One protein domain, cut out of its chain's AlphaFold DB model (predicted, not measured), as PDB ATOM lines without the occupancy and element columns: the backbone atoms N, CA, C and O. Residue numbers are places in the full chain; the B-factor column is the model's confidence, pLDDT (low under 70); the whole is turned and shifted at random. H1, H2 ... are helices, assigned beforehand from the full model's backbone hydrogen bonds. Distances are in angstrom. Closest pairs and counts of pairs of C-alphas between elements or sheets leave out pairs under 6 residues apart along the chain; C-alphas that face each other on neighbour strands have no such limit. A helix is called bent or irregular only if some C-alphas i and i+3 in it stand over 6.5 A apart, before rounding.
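What this domain is: This is residues 79 to 188 of the 444 residues of the protein "Copper transporter" of Hondaea fermentalgiana (UniProt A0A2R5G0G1). A small cluster of helices is built round H4 in the middle, with H3 folded back along it as a helical hairpin, H2 packed on it at a steep angle and H5 crossing near its far end, about perpendicular. The short helix H6 lies close to H4 and H5, while the short H1 and the loop after it make one end of the longest axis and H3 the other. The printed part has 110 residues with six named helices, H1 to H6 in chain order, and no named strand; the class is all helix. It is compact, with a radius of gyration of the C-alphas of 13.8 A, and spans 41 by 34 by 26 A.

Where its parts are: H1 covers residues 79 to 83, beginning at C-alpha 79 at (23.278, -14.266, 14.907). H2, residues 98 to 111, is the longest helix at 19.7 A. H3, residues 118 to 128, measures 15.7 A. H4, residues 138 to 147, measures 13.9 A and begins at C-alpha 138 at (14.017, -24.466, 26.071). H5, residues 162 to 172, measures 14.3 A; it is neither bent nor irregular, but only just, with C-alphas 169 and 172 6.3 A apart. H6 covers residues 178 to 182 and ends at C-alpha 182 at (10.758, -13.708, 28.712).

How they stand to each other: H4 is the hub and touches three helices. H3 and H4 touch as a helical hairpin, at a shallow tilt of 22 degrees, opposite ways; their closest C-alphas, Gly 119 and Val 145, are 4.2 A apart. H2 touches H4 at a steep tilt of 47 degrees, the same way, closest at the C-alphas of Arg 102 and Thr 138, 6.7 A. H5 touches H4 about perpendicular, at 86 degrees, closest at the C-alphas of Cys 146 and Cys 163, 5.1 A. The helix packing is mostly crossed, but only just: one of these three pairs is at a shallow tilt. H2 and H3 are close but not clearly touching, with the C-alphas of Cys 109 and Cys 120 5.5 A apart. H6 is close to H5 but not clearly touching, with the C-alphas of Cys 170 and Cys 180 5.4 A apart. H1 is likewise close to H5 but not clearly touching, with the C-alphas of Val 79 and Asp 165 7.8 A apart. H2 and H5 are apart. Every O i to N i+4 pair is within hydrogen-bond range in H1, H2, H3, H4 and H6, and 6 of 7 are in H5.

The domain as a whole: The C-alphas farthest apart, those of Glu 86 and Asn 128, are 41.6 A from each other. The printed part has no cut. The links H1 to H2 and H4 to H5 are long, 14 residues each, and the link H5 to H6 is tight. The mean pLDDT of the printed part is 75.5; residues under 70 include 79 to 95 and 149 to 160.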
ATOM      1  N   VAL A  79      22.169 -14.437  13.966       64.94
ATOM      2  CA  VAL A  79      23.278 -14.266  14.907       64.94
ATOM      3  C   VAL A  79      24.360 -13.361  14.318       64.94
ATOM      4  O   VAL A  79      24.767 -12.413  14.980       64.94
ATOM      5  N   ASP A  80      24.741 -13.567  13.056       64.19
ATOM      6  CA  ASP A  80      25.828 -12.811  12.423       64.19
ATOM      7  C   ASP A  80      25.449 -11.335  12.221       64.19
ATOM      8  O   ASP A  80      26.252 -10.436  12.455       64.19
ATOM      9  N   VAL A  81      24.179 -11.082  11.885       66.38
ATOM     10  CA  VAL A  81      23.624  -9.728  11.709       66.38
ATOM     11  C   VAL A  81      23.539  -8.986  13.048       66.38
ATOM     12  O   VAL A  81      23.856  -7.805  13.128       66.38
ATOM     13  N   CYS A  82      23.153  -9.683  14.120       67.62
ATOM     14  CA  CYS A  82      23.042  -9.099  15.457       67.62
ATOM     15  C   CYS A  82      24.398  -8.852  16.135       67.62
ATOM     16  O   CYS A  82      24.531  -7.917  16.920       67.62
ATOM     17  N   LEU A  83      25.407  -9.677  15.843       67.12
ATOM     18  CA  LEU A  83      26.757  -9.515  16.385       67.12
ATOM     19  C   LEU A  83      27.571  -8.436  15.653       67.12
ATOM     20  O   LEU A  83      28.513  -7.907  16.243       67.12
ATOM     21  N   ALA A  84      27.206  -8.091  14.414       69.75
ATOM     22  CA  ALA A  84      27.888  -7.082  13.599       69.75
ATOM     23  C   ALA A  84      27.649  -5.624  14.051       69.75
ATOM     24  O   ALA A  84      28.287  -4.715  13.528       69.75
ATOM     25  N   GLY A  85      26.771  -5.379  15.031       59.91
ATOM     26  CA  GLY A  85      26.567  -4.046  15.612       59.91
ATOM     27  C   GLY A  85      25.783  -3.062  14.734       59.91
ATOM     28  O   GLY A  85      25.743  -1.874  15.053       59.91
ATOM     29  N   GLU A  86      25.143  -3.524  13.656       54.53
ATOM     30  CA  GLU A  86      24.238  -2.692  12.858       54.53
ATOM     31  C   GLU A  86      22.888  -2.492  13.574       54.53
ATOM     32  O   GLU A  86      22.364  -3.383  14.239       54.53
ATOM     33  N   LEU A  87      22.355  -1.273  13.470       56.66
ATOM     34  CA  LEU A  87      21.680  -0.540  14.548       56.66
ATOM     35  C   LEU A  87      20.383  -1.110  15.155       56.66
ATOM     36  O   LEU A  87      19.894  -0.506  16.097       56.66
ATOM     37  N   GLU A  88      19.812  -2.223  14.697       61.88
ATOM     38  CA  GLU A  88      18.590  -2.792  15.287       61.88
ATOM     39  C   GLU A  88      18.416  -4.261  14.860       61.88
ATOM     40  O   GLU A  88      18.098  -4.556  13.707       61.88
ATOM     41  N   CYS A  89      18.583  -5.209  15.793       62.59
ATOM     42  CA  CYS A  89      18.210  -6.604  15.541       62.59
ATOM     43  C   CYS A  89      16.717  -6.673  15.178       62.59
ATOM     44  O   CYS A  89      15.885  -6.192  15.960       62.59
ATOM     45  N   PRO A  90      16.338  -7.312  14.054       67.75
ATOM     46  CA  PRO A  90      14.937  -7.502  13.706       67.75
ATOM     47  C   PRO A  90      14.182  -8.132  14.879       67.75
ATOM     48  O   PRO A  90      14.622  -9.141  15.434       67.75
ATOM     49  N   LYS A  91      13.025  -7.570  15.253       61.91
ATOM     50  CA  LYS A  91      12.217  -8.027  16.407       61.91
ATOM     51  C   LYS A  91      11.839  -9.517  16.334       61.91
ATOM     52  O   LYS A  91      11.600 -10.147  17.366       61.91
ATOM     53  N   ASP A  92      11.856 -10.084  15.129       60.34
ATOM     54  CA  ASP A  92      11.528 -11.481  14.847       60.34
ATOM     55  C   ASP A  92      12.744 -12.398  14.687       60.34
ATOM     56  O   ASP A  92      12.569 -13.614  14.581       60.34
ATOM     57  N   CYS A  93      13.972 -11.873  14.750       61.78
ATOM     58  CA  CYS A  93      15.165 -12.707  14.724       61.78
ATOM     59  C   CYS A  93      15.178 -13.612  15.961       61.78
ATOM     60  O   CYS A  93      15.324 -13.193  17.110       61.78
ATOM     61  N   MET A  94      14.905 -14.892  15.729       57.62
ATOM     62  CA  MET A  94      14.942 -15.922  16.750       57.62
ATOM     63  C   MET A  94      16.391 -16.407  16.821       57.62
ATOM     64  O   MET A  94      16.922 -16.890  15.826       57.62
ATOM     65  N   PHE A  95      17.015 -16.241  17.992       62.09
ATOM     66  CA  PHE A  95      18.407 -16.612  18.284       62.09
ATOM     67  C   PHE A  95      18.754 -18.037  17.811       62.09
ATOM     68  O   PHE A  95      19.851 -18.306  17.335       62.09
ATOM     69  N   MET A  96      17.773 -18.942  17.839       70.88
ATOM     70  CA  MET A  96      17.847 -20.252  17.207       70.88
ATOM     71  C   MET A  96      16.432 -20.790  16.960       70.88
ATOM     72  O   MET A  96      15.534 -20.523  17.764       70.88
ATOM     73  N   PRO A  97      16.212 -21.617  15.922       82.62
ATOM     74  CA  PRO A  97      15.023 -22.456  15.859       82.62
ATOM     75  C   PRO A  97      14.965 -23.363  17.094       82.62
ATOM     76  O   PRO A  97      15.971 -23.983  17.455       82.62
ATOM     77  N   LYS A  98      13.786 -23.486  17.716       84.25
ATOM     78  CA  LYS A  98      13.579 -24.303  18.928       84.25
ATOM     79  C   LYS A  98      14.122 -25.728  18.785       84.25
ATOM     80  O   LYS A  98      14.690 -26.263  19.731       84.25
ATOM     81  N   ASP A  99      14.027 -26.320  17.596       85.81
ATOM     82  CA  ASP A  99      14.509 -27.681  17.335       85.81
ATOM     83  C   ASP A  99      16.035 -27.797  17.299       85.81
ATOM     84  O   ASP A  99      16.582 -28.851  17.625       85.81
ATOM     85  N   ARG A 100      16.745 -26.731  16.909       85.81
ATOM     86  CA  ARG A 100      18.213 -26.706  16.964       85.81
ATOM     87  C   ARG A 100      18.678 -26.595  18.412       85.81
ATOM     88  O   ARG A 100      19.551 -27.351  18.815       85.81
ATOM     89  N   MET A 101      18.017 -25.753  19.204       87.00
ATOM     90  CA  MET A 101      18.308 -25.592  20.630       87.00
ATOM     91  C   MET A 101      17.976 -26.855  21.439       87.00
ATOM     92  O   MET A 101      18.766 -27.261  22.282       87.00
ATOM     93  N   ARG A 102      16.863 -27.543  21.142       89.19
ATOM     94  CA  ARG A 102      16.546 -28.849  21.751       89.19
ATOM     95  C   ARG A 102      17.575 -29.919  21.409       89.19
ATOM     96  O   ARG A 102      17.961 -30.673  22.294       89.19
ATOM     97  N   ARG A 103      18.004 -30.003  20.144       88.81
ATOM     98  CA  ARG A 103      19.052 -30.948  19.723       88.81
ATOM     99  C   ARG A 103      20.383 -30.630  20.383       88.81
ATOM    100  O   ARG A 103      21.045 -31.550  20.839       88.81
ATOM    101  N   TRP A 104      20.736 -29.351  20.475       88.56
ATOM    102  CA  TRP A 104      21.922 -28.916  21.201       88.56
ATOM    103  C   TRP A 104      21.836 -29.323  22.675       88.56
ATOM    104  O   TRP A 104      22.696 -30.063  23.120       88.56
ATOM    105  N   LEU A 105      20.756 -28.992  23.394       89.31
ATOM    106  CA  LEU A 105      20.560 -29.410  24.790       89.31
ATOM    107  C   LEU A 105      20.614 -30.933  24.973       89.31
ATOM    108  O   LEU A 105      21.243 -31.419  25.908       89.31
ATOM    109  N   ALA A 106      19.974 -31.696  24.084       89.69
ATOM    110  CA  ALA A 106      20.009 -33.155  24.131       89.69
ATOM    111  C   ALA A 106      21.429 -33.693  23.910       89.69
ATOM    112  O   ALA A 106      21.858 -34.586  24.636       89.69
ATOM    113  N   ASN A 107      22.169 -33.132  22.952       87.62
ATOM    114  CA  ASN A 107      23.554 -33.505  22.689       87.62
ATOM    115  C   ASN A 107      24.461 -33.099  23.852       87.62
ATOM    116  O   ASN A 107      25.266 -33.913  24.281       87.62
ATOM    117  N   THR A 108      24.318 -31.897  24.404       86.06
ATOM    118  CA  THR A 108      25.085 -31.439  25.565       86.06
ATOM    119  C   THR A 108      24.837 -32.372  26.749       86.06
ATOM    120  O   THR A 108      25.776 -32.967  27.257       86.06
ATOM    121  N   CYS A 109      23.583 -32.648  27.107       86.81
ATOM    122  CA  CYS A 109      23.277 -33.510  28.253       86.81
ATOM    123  C   CYS A 109      23.524 -35.011  28.044       86.81
ATOM    124  O   CYS A 109      23.396 -35.773  28.994       86.81
ATOM    125  N   THR A 110      23.813 -35.466  26.824       86.44
ATOM    126  CA  THR A 110      24.204 -36.866  26.559       86.44
ATOM    127  C   THR A 110      25.709 -37.043  26.437       86.44
ATOM    128  O   THR A 110      26.211 -38.126  26.715       86.44
ATOM    129  N   ASN A 111      26.411 -36.006  25.979       80.00
ATOM    130  CA  ASN A 111      27.849 -36.031  25.743       80.00
ATOM    131  C   ASN A 111      28.673 -35.581  26.943       80.00
ATOM    132  O   ASN A 111      29.828 -35.985  27.063       80.00
ATOM    133  N   PHE A 112      28.124 -34.687  27.758       71.25
ATOM    134  CA  PHE A 112      28.636 -34.490  29.098       71.25
ATOM    135  C   PHE A 112      28.170 -35.673  29.926       71.25
ATOM    136  O   PHE A 112      27.046 -36.152  29.725       71.25
ATOM    137  N   ASP A 113      29.026 -36.140  30.836       68.38
ATOM    138  CA  ASP A 113      28.544 -36.981  31.920       68.38
ATOM    139  C   ASP A 113      27.314 -36.260  32.471       68.38
ATOM    140  O   ASP A 113      27.396 -35.075  32.813       68.38
ATOM    141  N   LYS A 114      26.143 -36.917  32.402       59.91
ATOM    142  CA  LYS A 114      24.817 -36.325  32.726       59.91
ATOM    143  C   LYS A 114      24.833 -35.556  34.051       59.91
ATOM    144  O   LYS A 114      24.055 -34.638  34.289       59.91
ATOM    145  N   ASP A 115      25.777 -35.988  34.848       58.41
ATOM    146  CA  ASP A 115      26.202 -35.652  36.166       58.41
ATOM    147  C   ASP A 115      26.828 -34.249  36.298       58.41
ATOM    148  O   ASP A 115      26.544 -33.577  37.283       58.41
ATOM    149  N   ASP A 116      27.588 -33.737  35.328       67.50
ATOM    150  CA  ASP A 116      28.497 -32.599  35.569       67.50
ATOM    151  C   ASP A 116      27.889 -31.202  35.410       67.50
ATOM    152  O   ASP A 116      28.398 -30.233  35.979       67.50
ATOM    153  N   SER A 117      26.788 -31.058  34.668       74.31
ATOM    154  CA  SER A 117      26.184 -29.740  34.445       74.31
ATOM    155  C   SER A 117      24.863 -29.584  35.193       74.31
ATOM    156  O   SER A 117      23.884 -30.297  34.963       74.31
ATOM    157  N   SER A 118      24.815 -28.579  36.067       83.31
ATOM    158  CA  SER A 118      23.621 -28.190  36.827       83.31
ATOM    159  C   SER A 118      22.416 -27.901  35.919       83.31
ATOM    160  O   SER A 118      21.273 -28.202  36.265       83.31
ATOM    161  N   GLY A 119      22.671 -27.411  34.704       84.19
ATOM    162  CA  GLY A 119      21.647 -27.205  33.686       84.19
ATOM    163  C   GLY A 119      21.039 -28.493  33.104       84.19
ATOM    164  O   GLY A 119      19.873 -28.474  32.710       84.19
ATOM    165  N   CYS A 120      21.759 -29.620  33.082       87.06
ATOM    166  CA  CYS A 120      21.197 -30.902  32.638       87.06
ATOM    167  C   CYS A 120      20.316 -31.555  33.701       87.06
ATOM    168  O   CYS A 120      19.257 -32.080  33.353       87.06
ATOM    169  N   TRP A 121      20.678 -31.426  34.980       87.38
ATOM    170  CA  TRP A 121      19.773 -31.753  36.083       87.38
ATOM    171  C   TRP A 121      18.494 -30.905  36.014       87.38
ATOM    172  O   TRP A 121      17.387 -31.436  36.046       87.38
ATOM    173  N   PHE A 122      18.627 -29.591  35.795       87.94
ATOM    174  CA  PHE A 122      17.475 -28.699  35.629       87.94
ATOM    175  C   PHE A 122      16.592 -29.094  34.432       87.94
ATOM    176  O   PHE A 122      15.364 -29.071  34.521       87.94
ATOM    177  N   LEU A 123      17.198 -29.509  33.310       90.31
ATOM    178  CA  LEU A 123      16.467 -30.037  32.153       90.31
ATOM    179  C   LEU A 123      15.686 -31.314  32.498       90.31
ATOM    180  O   LEU A 123      14.583 -31.502  31.983       90.31
ATOM    181  N   GLU A 124      16.258 -32.202  33.308       89.44
ATOM    182  CA  GLU A 124      15.607 -33.432  33.761       89.44
ATOM    183  C   GLU A 124      14.423 -33.141  34.684       89.44
ATOM    184  O   GLU A 124      13.316 -33.606  34.408       89.44
ATOM    185  N   GLU A 125      14.597 -32.263  35.673       88.75
ATOM    186  CA  GLU A 125      13.494 -31.794  36.519       88.75
ATOM    187  C   GLU A 125      12.377 -31.148  35.698       88.75
ATOM    188  O   GLU A 125      11.192 -31.410  35.903       88.75
ATOM    189  N   CYS A 126      12.740 -30.389  34.667       89.62
ATOM    190  CA  CYS A 126      11.777 -29.810  33.741       89.62
ATOM    191  C   CYS A 126      11.018 -30.827  32.879       89.62
ATOM    192  O   CYS A 126       9.933 -30.519  32.375       89.62
ATOM    193  N   LYS A 127      11.556 -32.036  32.676       90.56
ATOM    194  CA  LYS A 127      10.808 -33.132  32.039       90.56
ATOM    195  C   LYS A 127       9.784 -33.731  33.001       90.56
ATOM    196  O   LYS A 127       8.723 -34.146  32.532       90.56
ATOM    197  N   ASN A 128      10.095 -33.741  34.296       87.94
ATOM    198  CA  ASN A 128       9.247 -34.281  35.358       87.94
ATOM    199  C   ASN A 128       8.158 -33.290  35.809       87.94
ATOM    200  O   ASN A 128       7.070 -33.708  36.215       87.94
ATOM    201  N   ALA A 129       8.402 -31.984  35.668       83.44
ATOM    202  CA  ALA A 129       7.433 -30.939  35.970       83.44
ATOM    203  C   ALA A 129       6.157 -31.070  35.109       83.44
ATOM    204  O   ALA A 129       6.190 -31.162  33.876       83.44
ATOM    205  N   LYS A 130       4.989 -31.054  35.766       75.81
ATOM    206  CA  LYS A 130       3.673 -31.160  35.100       75.81
ATOM    207  C   LYS A 130       3.329 -29.917  34.270       75.81
ATOM    208  O   LYS A 130       2.543 -30.011  33.325       75.81
ATOM    209  N   THR A 131       3.910 -28.769  34.605       67.62
ATOM    210  CA  THR A 131       3.705 -27.476  33.944       67.62
ATOM    211  C   THR A 131       4.983 -27.067  33.200       67.62
ATOM    212  O   THR A 131       6.093 -27.263  33.681       67.62
ATOM    213  N   LYS A 132       4.834 -26.596  31.953       68.56
ATOM    214  CA  LYS A 132       5.952 -26.396  31.000       68.56
ATOM    215  C   LYS A 132       6.080 -24.963  30.482       68.56
ATOM    216  O   LYS A 132       6.606 -24.765  29.388       68.56
ATOM    217  N   LYS A 133       5.481 -23.974  31.146       69.38
ATOM    218  CA  LYS A 133       5.138 -22.733  30.437       69.38
ATOM    219  C   LYS A 133       6.216 -21.654  30.507       69.38
ATOM    220  O   LYS A 133       6.442 -21.028  29.474       69.38
ATOM    221  N   ASN A 134       6.924 -21.489  31.627       75.81
ATOM    222  CA  ASN A 134       7.821 -20.340  31.807       75.81
ATOM    223  C   ASN A 134       9.272 -20.740  32.128       75.81
ATOM    224  O   ASN A 134      10.174 -20.307  31.408       75.81
ATOM    225  N   PHE A 135       9.503 -21.592  33.136       79.50
ATOM    226  CA  PHE A 135      10.864 -21.970  33.582       79.50
ATOM    227  C   PHE A 135      11.457 -23.139  32.805       79.50
ATOM    228  O   PHE A 135      12.661 -23.205  32.584       79.50
ATOM    229  N   CYS A 136      10.595 -24.033  32.330       87.00
ATOM    230  CA  CYS A 136      10.997 -25.184  31.528       87.00
ATOM    231  C   CYS A 136      10.978 -24.907  30.023       87.00
ATOM    232  O   CYS A 136      11.014 -25.827  29.202       87.00
ATOM    233  N   GLY A 137      10.931 -23.621  29.657       88.44
ATOM    234  CA  GLY A 137      11.193 -23.169  28.301       88.44
ATOM    235  C   GLY A 137      12.591 -23.602  27.871       88.44
ATOM    236  O   GLY A 137      13.542 -23.562  28.649       88.44
ATOM    237  N   THR A 138      12.728 -24.016  26.615       88.00
ATOM    238  CA  THR A 138      14.017 -24.466  26.071       88.00
ATOM    239  C   THR A 138      15.066 -23.348  26.161       88.00
ATOM    240  O   THR A 138      16.237 -23.615  26.400       88.00
ATOM    241  N   GLU A 139      14.617 -22.098  26.053       87.50
ATOM    242  CA  GLU A 139      15.389 -20.869  26.205       87.50
ATOM    243  C   GLU A 139      15.914 -20.669  27.640       87.50
ATOM    244  O   GLU A 139      17.092 -20.361  27.814       87.50
ATOM    245  N   ALA A 140      15.069 -20.876  28.661       88.12
ATOM    246  CA  ALA A 140      15.452 -20.752  30.072       88.12
ATOM    247  C   ALA A 140      16.446 -21.847  30.475       88.12
ATOM    248  O   ALA A 140      17.443 -21.572  31.142       88.12
ATOM    249  N   VAL A 141      16.207 -23.084  30.026       89.44
ATOM    250  CA  VAL A 141      17.124 -24.204  30.269       89.44
ATOM    251  C   VAL A 141      18.468 -23.950  29.586       89.44
ATOM    252  O   VAL A 141      19.502 -24.085  30.229       89.44
ATOM    253  N   ALA A 142      18.472 -23.521  28.318       89.00
ATOM    254  CA  ALA A 142      19.706 -23.187  27.606       89.00
ATOM    255  C   ALA A 142      20.486 -22.067  28.303       89.00
ATOM    256  O   ALA A 142      21.694 -22.188  28.482       89.00
ATOM    257  N   GLY A 143      19.800 -21.021  28.766       88.12
ATOM    258  CA  GLY A 143      20.449 -19.957  29.522       88.12
ATOM    259  C   GLY A 143      20.959 -20.393  30.892       88.12
ATOM    260  O   GLY A 143      21.994 -19.911  31.331       88.12
ATOM    261  N   THR A 144      20.277 -21.329  31.554       88.12
ATOM    262  CA  THR A 144      20.739 -21.911  32.825       88.12
ATOM    263  C   THR A 144      21.992 -22.761  32.607       88.12
ATOM    264  O   THR A 144      22.937 -22.661  33.381       88.12
ATOM    265  N   VAL A 145      22.042 -23.535  31.515       88.06
ATOM    266  CA  VAL A 145      23.241 -24.288  31.106       88.06
ATOM    267  C   VAL A 145      24.401 -23.336  30.798       88.06
ATOM    268  O   VAL A 145      25.494 -23.554  31.300       88.06
ATOM    269  N   CYS A 146      24.177 -22.276  30.016       86.69
ATOM    270  CA  CYS A 146      25.244 -21.350  29.609       86.69
ATOM    271  C   CYS A 146      25.644 -20.319  30.681       86.69
ATOM    272  O   CYS A 146      26.719 -19.728  30.586       86.69
ATOM    273  N   GLY A 147      24.781 -20.078  31.673       80.12
ATOM    274  CA  GLY A 147      25.004 -19.133  32.771       80.12
ATOM    275  C   GLY A 147      25.619 -19.755  34.028       80.12
ATOM    276  O   GLY A 147      25.918 -19.027  34.978       80.12
ATOM    277  N   ALA A 148      25.801 -21.078  34.067       74.88
ATOM    278  CA  ALA A 148      26.486 -21.743  35.168       74.88
ATOM    279  C   ALA A 148      27.963 -21.312  35.189       74.88
ATOM    280  O   ALA A 148      28.667 -21.425  34.191       74.88
ATOM    281  N   LYS A 149      28.457 -20.822  36.333       66.75
ATOM    282  CA  LYS A 149      29.840 -20.317  36.464       66.75
ATOM    283  C   LYS A 149      30.903 -21.356  36.098       66.75
ATOM    284  O   LYS A 149      31.980 -20.989  35.635       66.75
ATOM    285  N   ASP A 150      30.562 -22.630  36.265       59.72
ATOM    286  CA  ASP A 150      31.457 -23.758  36.030       59.72
ATOM    287  C   ASP A 150      31.380 -24.339  34.625       59.72
ATOM    288  O   ASP A 150      32.154 -25.243  34.302       59.72
ATOM    289  N   THR A 151      30.576 -23.757  33.727       56.81
ATOM    290  CA  THR A 151      30.905 -23.859  32.306       56.81
ATOM    291  C   THR A 151      32.124 -22.985  32.033       56.81
ATOM    292  O   THR A 151      32.070 -21.984  31.319       56.81
ATOM    293  N   LYS A 152      33.284 -23.412  32.549       52.91
ATOM    294  CA  LYS A 152      34.531 -23.255  31.802       52.91
ATOM    295  C   LYS A 152      34.270 -23.710  30.357       52.91
ATOM    296  O   LYS A 152      33.354 -24.502  30.139       52.91
ATOM    297  N   PRO A 153      35.053 -23.244  29.377       50.44
ATOM    298  CA  PRO A 153      34.845 -23.463  27.942       50.44
ATOM    299  C   PRO A 153      34.971 -24.937  27.480       50.44
ATOM    300  O   PRO A 153      35.581 -25.246  26.468       50.44
ATOM    301  N   ALA A 154      34.372 -25.898  28.181       46.66
ATOM    302  CA  ALA A 154      34.190 -27.266  27.727       46.66
ATOM    303  C   ALA A 154      33.315 -27.329  26.461       46.66
ATOM    304  O   ALA A 154      33.373 -28.308  25.721       46.66
ATOM    305  N   VAL A 155      32.553 -26.267  26.173       51.97
ATOM    306  CA  VAL A 155      31.859 -26.080  24.892       51.97
ATOM    307  C   VAL A 155      32.835 -25.635  23.778       51.97
ATOM    308  O   VAL A 155      32.668 -26.043  22.626       51.97
ATOM    309  N   ASP A 156      33.937 -24.946  24.108       50.25
ATOM    310  CA  ASP A 156      34.973 -24.574  23.124       50.25
ATOM    311  C   ASP A 156      35.798 -25.784  22.670       50.25
ATOM    312  O   ASP A 156      36.317 -25.788  21.555       50.25
ATOM    313  N   ALA A 157      35.872 -26.858  23.468       49.47
ATOM    314  CA  ALA A 157      36.604 -28.074  23.097       49.47
ATOM    315  C   ALA A 157      36.036 -28.775  21.841       49.47
ATOM    316  O   ALA A 157      36.732 -29.582  21.226       49.47
ATOM    317  N   ARG A 158      34.794 -28.463  21.436       56.50
ATOM    318  CA  ARG A 158      34.183 -28.917  20.167       56.50
ATOM    319  C   ARG A 158      33.961 -27.787  19.156       56.50
ATOM    320  O   ARG A 158      33.405 -28.042  18.094       56.50
ATOM    321  N   GLY A 159      34.385 -26.560  19.473       62.00
ATOM    322  CA  GLY A 159      34.135 -25.376  18.649       62.00
ATOM    323  C   GLY A 159      32.672 -24.918  18.633       62.00
ATOM    324  O   GLY A 159      32.283 -24.169  17.740       62.00
ATOM    325  N   ASP A 160      31.851 -25.356  19.593       65.75
ATOM    326  CA  ASP A 160      30.454 -24.936  19.671       65.75
ATOM    327  C   ASP A 160      30.388 -23.543  20.321       65.75
ATOM    328  O   ASP A 160      30.332 -23.388  21.537       65.75
ATOM    329  N   THR A 161      30.330 -22.489  19.507       78.12
ATOM    330  CA  THR A 161      30.238 -21.090  19.973       78.12
ATOM    331  C   THR A 161      28.910 -20.758  20.664       78.12
ATOM    332  O   THR A 161      28.673 -19.612  21.028       78.12
ATOM    333  N   PHE A 162      28.024 -21.735  20.889       83.44
ATOM    334  CA  PHE A 162      26.647 -21.484  21.313       83.44
ATOM    335  C   PHE A 162      26.545 -20.728  22.639       83.44
ATOM    336  O   PHE A 162      25.857 -19.712  22.700       83.44
ATOM    337  N   CYS A 163      27.206 -21.201  23.702       83.94
ATOM    338  CA  CYS A 163      27.126 -20.512  24.992       83.94
ATOM    339  C   CYS A 163      27.865 -19.175  24.975       83.94
ATOM    340  O   CYS A 163      27.422 -18.240  25.633       83.94
ATOM    341  N   HIS A 164      28.930 -19.051  24.180       84.62
ATOM    342  CA  HIS A 164      29.598 -17.774  23.949       84.62
ATOM    343  C   HIS A 164      28.642 -16.767  23.288       84.62
ATOM    344  O   HIS A 164      28.436 -15.669  23.803       84.62
ATOM    345  N   ASP A 165      27.980 -17.166  22.203       84.25
ATOM    346  CA  ASP A 165      27.035 -16.325  21.469       84.25
ATOM    347  C   ASP A 165      25.802 -16.003  22.323       84.25
ATOM    348  O   ASP A 165      25.304 -14.875  22.299       84.25
ATOM    349  N   TYR A 166      25.335 -16.962  23.132       84.44
ATOM    350  CA  TYR A 166      24.221 -16.771  24.060       84.44
ATOM    351  C   TYR A 166      24.590 -15.785  25.162       84.44
ATOM    352  O   TYR A 166      23.834 -14.854  25.422       84.44
ATOM    353  N   ASN A 167      25.756 -15.941  25.788       85.06
ATOM    354  CA  ASN A 167      26.198 -15.060  26.865       85.06
ATOM    355  C   ASN A 167      26.433 -13.640  26.342       85.06
ATOM    356  O   ASN A 167      25.933 -12.683  26.935       85.06
ATOM    357  N   LYS A 168      27.062 -13.502  25.172       84.56
ATOM    358  CA  LYS A 168      27.257 -12.209  24.510       84.56
ATOM    359  C   LYS A 168      25.931 -11.520  24.179       84.56
ATOM    360  O   LYS A 168      25.787 -10.316  24.373       84.56
ATOM    361  N   LEU A 169      24.924 -12.254  23.702       80.94
ATOM    362  CA  LEU A 169      23.651 -11.657  23.280       80.94
ATOM    363  C   LEU A 169      22.632 -11.481  24.418       80.94
ATOM    364  O   LEU A 169      21.929 -10.473  24.445       80.94
ATOM    365  N   CYS A 170      22.546 -12.420  25.360       82.25
ATOM    366  CA  CYS A 170      21.531 -12.426  26.416       82.25
ATOM    367  C   CYS A 170      22.041 -12.002  27.799       82.25
ATOM    368  O   CYS A 170      21.245 -11.480  28.575       82.25
ATOM    369  N   ILE A 171      23.318 -12.218  28.137       80.31
ATOM    370  CA  ILE A 171      23.859 -11.867  29.461       80.31
ATOM    371  C   ILE A 171      24.544 -10.499  29.414       80.31
ATOM    372  O   ILE A 171      24.172  -9.603  30.170       80.31
ATOM    373  N   GLU A 172      25.494 -10.304  28.497       83.50
ATOM    374  CA  GLU A 172      26.263  -9.054  28.380       83.50
ATOM    375  C   GLU A 172      25.398  -7.904  27.859       83.50
ATOM    376  O   GLU A 172      25.350  -6.822  28.441       83.50
ATOM    377  N   ASN A 173      24.631  -8.165  26.799       77.69
ATOM    378  CA  ASN A 173      23.758  -7.179  26.165       77.69
ATOM    379  C   ASN A 173      22.363  -7.105  26.788       77.69
ATOM    380  O   ASN A 173      21.459  -6.540  26.171       77.69
ATOM    381  N   GLY A 174      22.186  -7.671  27.990       59.06
ATOM    382  CA  GLY A 174      20.934  -8.240  28.488       59.06
ATOM    383  C   GLY A 174      19.658  -7.453  28.212       59.06
ATOM    384  O   GLY A 174      18.631  -8.079  28.017       59.06
ATOM    385  N   LYS A 175      19.705  -6.119  28.095       58.50
ATOM    386  CA  LYS A 175      18.555  -5.212  27.942       58.50
ATOM    387  C   LYS A 175      17.860  -5.190  26.579       58.50
ATOM    388  O   LYS A 175      16.725  -4.720  26.516       58.50
ATOM    389  N   THR A 176      18.480  -5.665  25.503       60.31
ATOM    390  CA  THR A 176      17.982  -5.369  24.145       60.31
ATOM    391  C   THR A 176      17.071  -6.447  23.554       60.31
ATOM    392  O   THR A 176      16.168  -6.129  22.779       60.31
ATOM    393  N   LEU A 177      17.214  -7.715  23.953       76.00
ATOM    394  CA  LEU A 177      16.428  -8.814  23.385       76.00
ATOM    395  C   LEU A 177      15.282  -9.233  24.314       76.00
ATOM    396  O   LEU A 177      15.461  -9.965  25.285       76.00
ATOM    397  N   LYS A 178      14.050  -8.850  23.943       76.38
ATOM    398  CA  LYS A 178      12.802  -9.200  24.659       76.38
ATOM    399  C   LYS A 178      12.673 -10.704  24.960       76.38
ATOM    400  O   LYS A 178      12.065 -11.076  25.959       76.38
ATOM    401  N   LYS A 179      13.246 -11.568  24.112       72.12
ATOM    402  CA  LYS A 179      13.231 -13.031  24.276       72.12
ATOM    403  C   LYS A 179      14.156 -13.533  25.392       72.12
ATOM    404  O   LYS A 179      13.775 -14.491  26.052       72.12
ATOM    405  N   CYS A 180      15.292 -12.878  25.645       73.56
ATOM    406  CA  CYS A 180      16.194 -13.256  26.741       73.56
ATOM    407  C   CYS A 180      15.546 -12.994  28.117       73.56
ATOM    408  O   CYS A 180      15.782 -13.733  29.062       73.56
ATOM    409  N   TYR A 181      14.656 -11.996  28.217       69.06
ATOM    410  CA  TYR A 181      13.929 -11.692  29.460       69.06
ATOM    411  C   TYR A 181      12.640 -12.469  29.684       69.06
ATOM    412  O   TYR A 181      12.231 -12.651  30.831       69.06
ATOM    413  N   MET A 182      11.974 -12.893  28.607       73.62
ATOM    414  CA  MET A 182      10.758 -13.708  28.712       73.62
ATOM    415  C   MET A 182      11.035 -15.038  29.425       73.62
ATOM    416  O   MET A 182      10.161 -15.562  30.107       73.62
ATOM    417  N   HIS A 183      12.264 -15.542  29.304       78.25
ATOM    418  CA  HIS A 183      12.736 -16.789  29.892       78.25
ATOM    419  C   HIS A 183      14.057 -16.525  30.622       78.25
ATOM    420  O   HIS A 183      15.122 -16.900  30.136       78.25
ATOM    421  N   GLU A 184      13.986 -15.807  31.749       81.12
ATOM    422  CA  GLU A 184      15.179 -15.493  32.543       81.12
ATOM    423  C   GLU A 184      15.827 -16.801  33.026       81.12
ATOM    424  O   GLU A 184      15.133 -17.642  33.607       81.12
ATOM    425  N   PRO A 185      17.127 -16.999  32.764       84.94
ATOM    426  CA  PRO A 185      17.827 -18.186  33.220       84.94
ATOM    427  C   PRO A 185      17.881 -18.236  34.745       84.94
ATOM    428  O   PRO A 185      17.924 -17.204  35.420       84.94
ATOM    429  N   LEU A 186      17.924 -19.448  35.297       86.19
ATOM    430  CA  LEU A 186      18.093 -19.645  36.729       86.19
ATOM    431  C   LEU A 186      19.571 -19.452  37.092       86.19
ATOM    432  O   LEU A 186      20.354 -20.395  37.166       86.19
ATOM    433  N   LEU A 187      19.961 -18.191  37.264       84.81
ATOM    434  CA  LEU A 187      21.319 -17.824  37.653       84.81
ATOM    435  C   LEU A 187      21.584 -18.219  39.112       84.81
ATOM    436  O   LEU A 187      20.733 -18.031  39.980       84.81
ATOM    437  N   GLY A 188      22.795 -18.708  39.383       84.56
ATOM    438  CA  GLY A 188      23.249 -19.038  40.738       84.56
ATOM    439  C   GLY A 188      23.010 -20.482  41.180       84.56
ATOM    440  O   GLY A 188      23.344 -20.798  42.320       84.56
TER     441      GLY A 188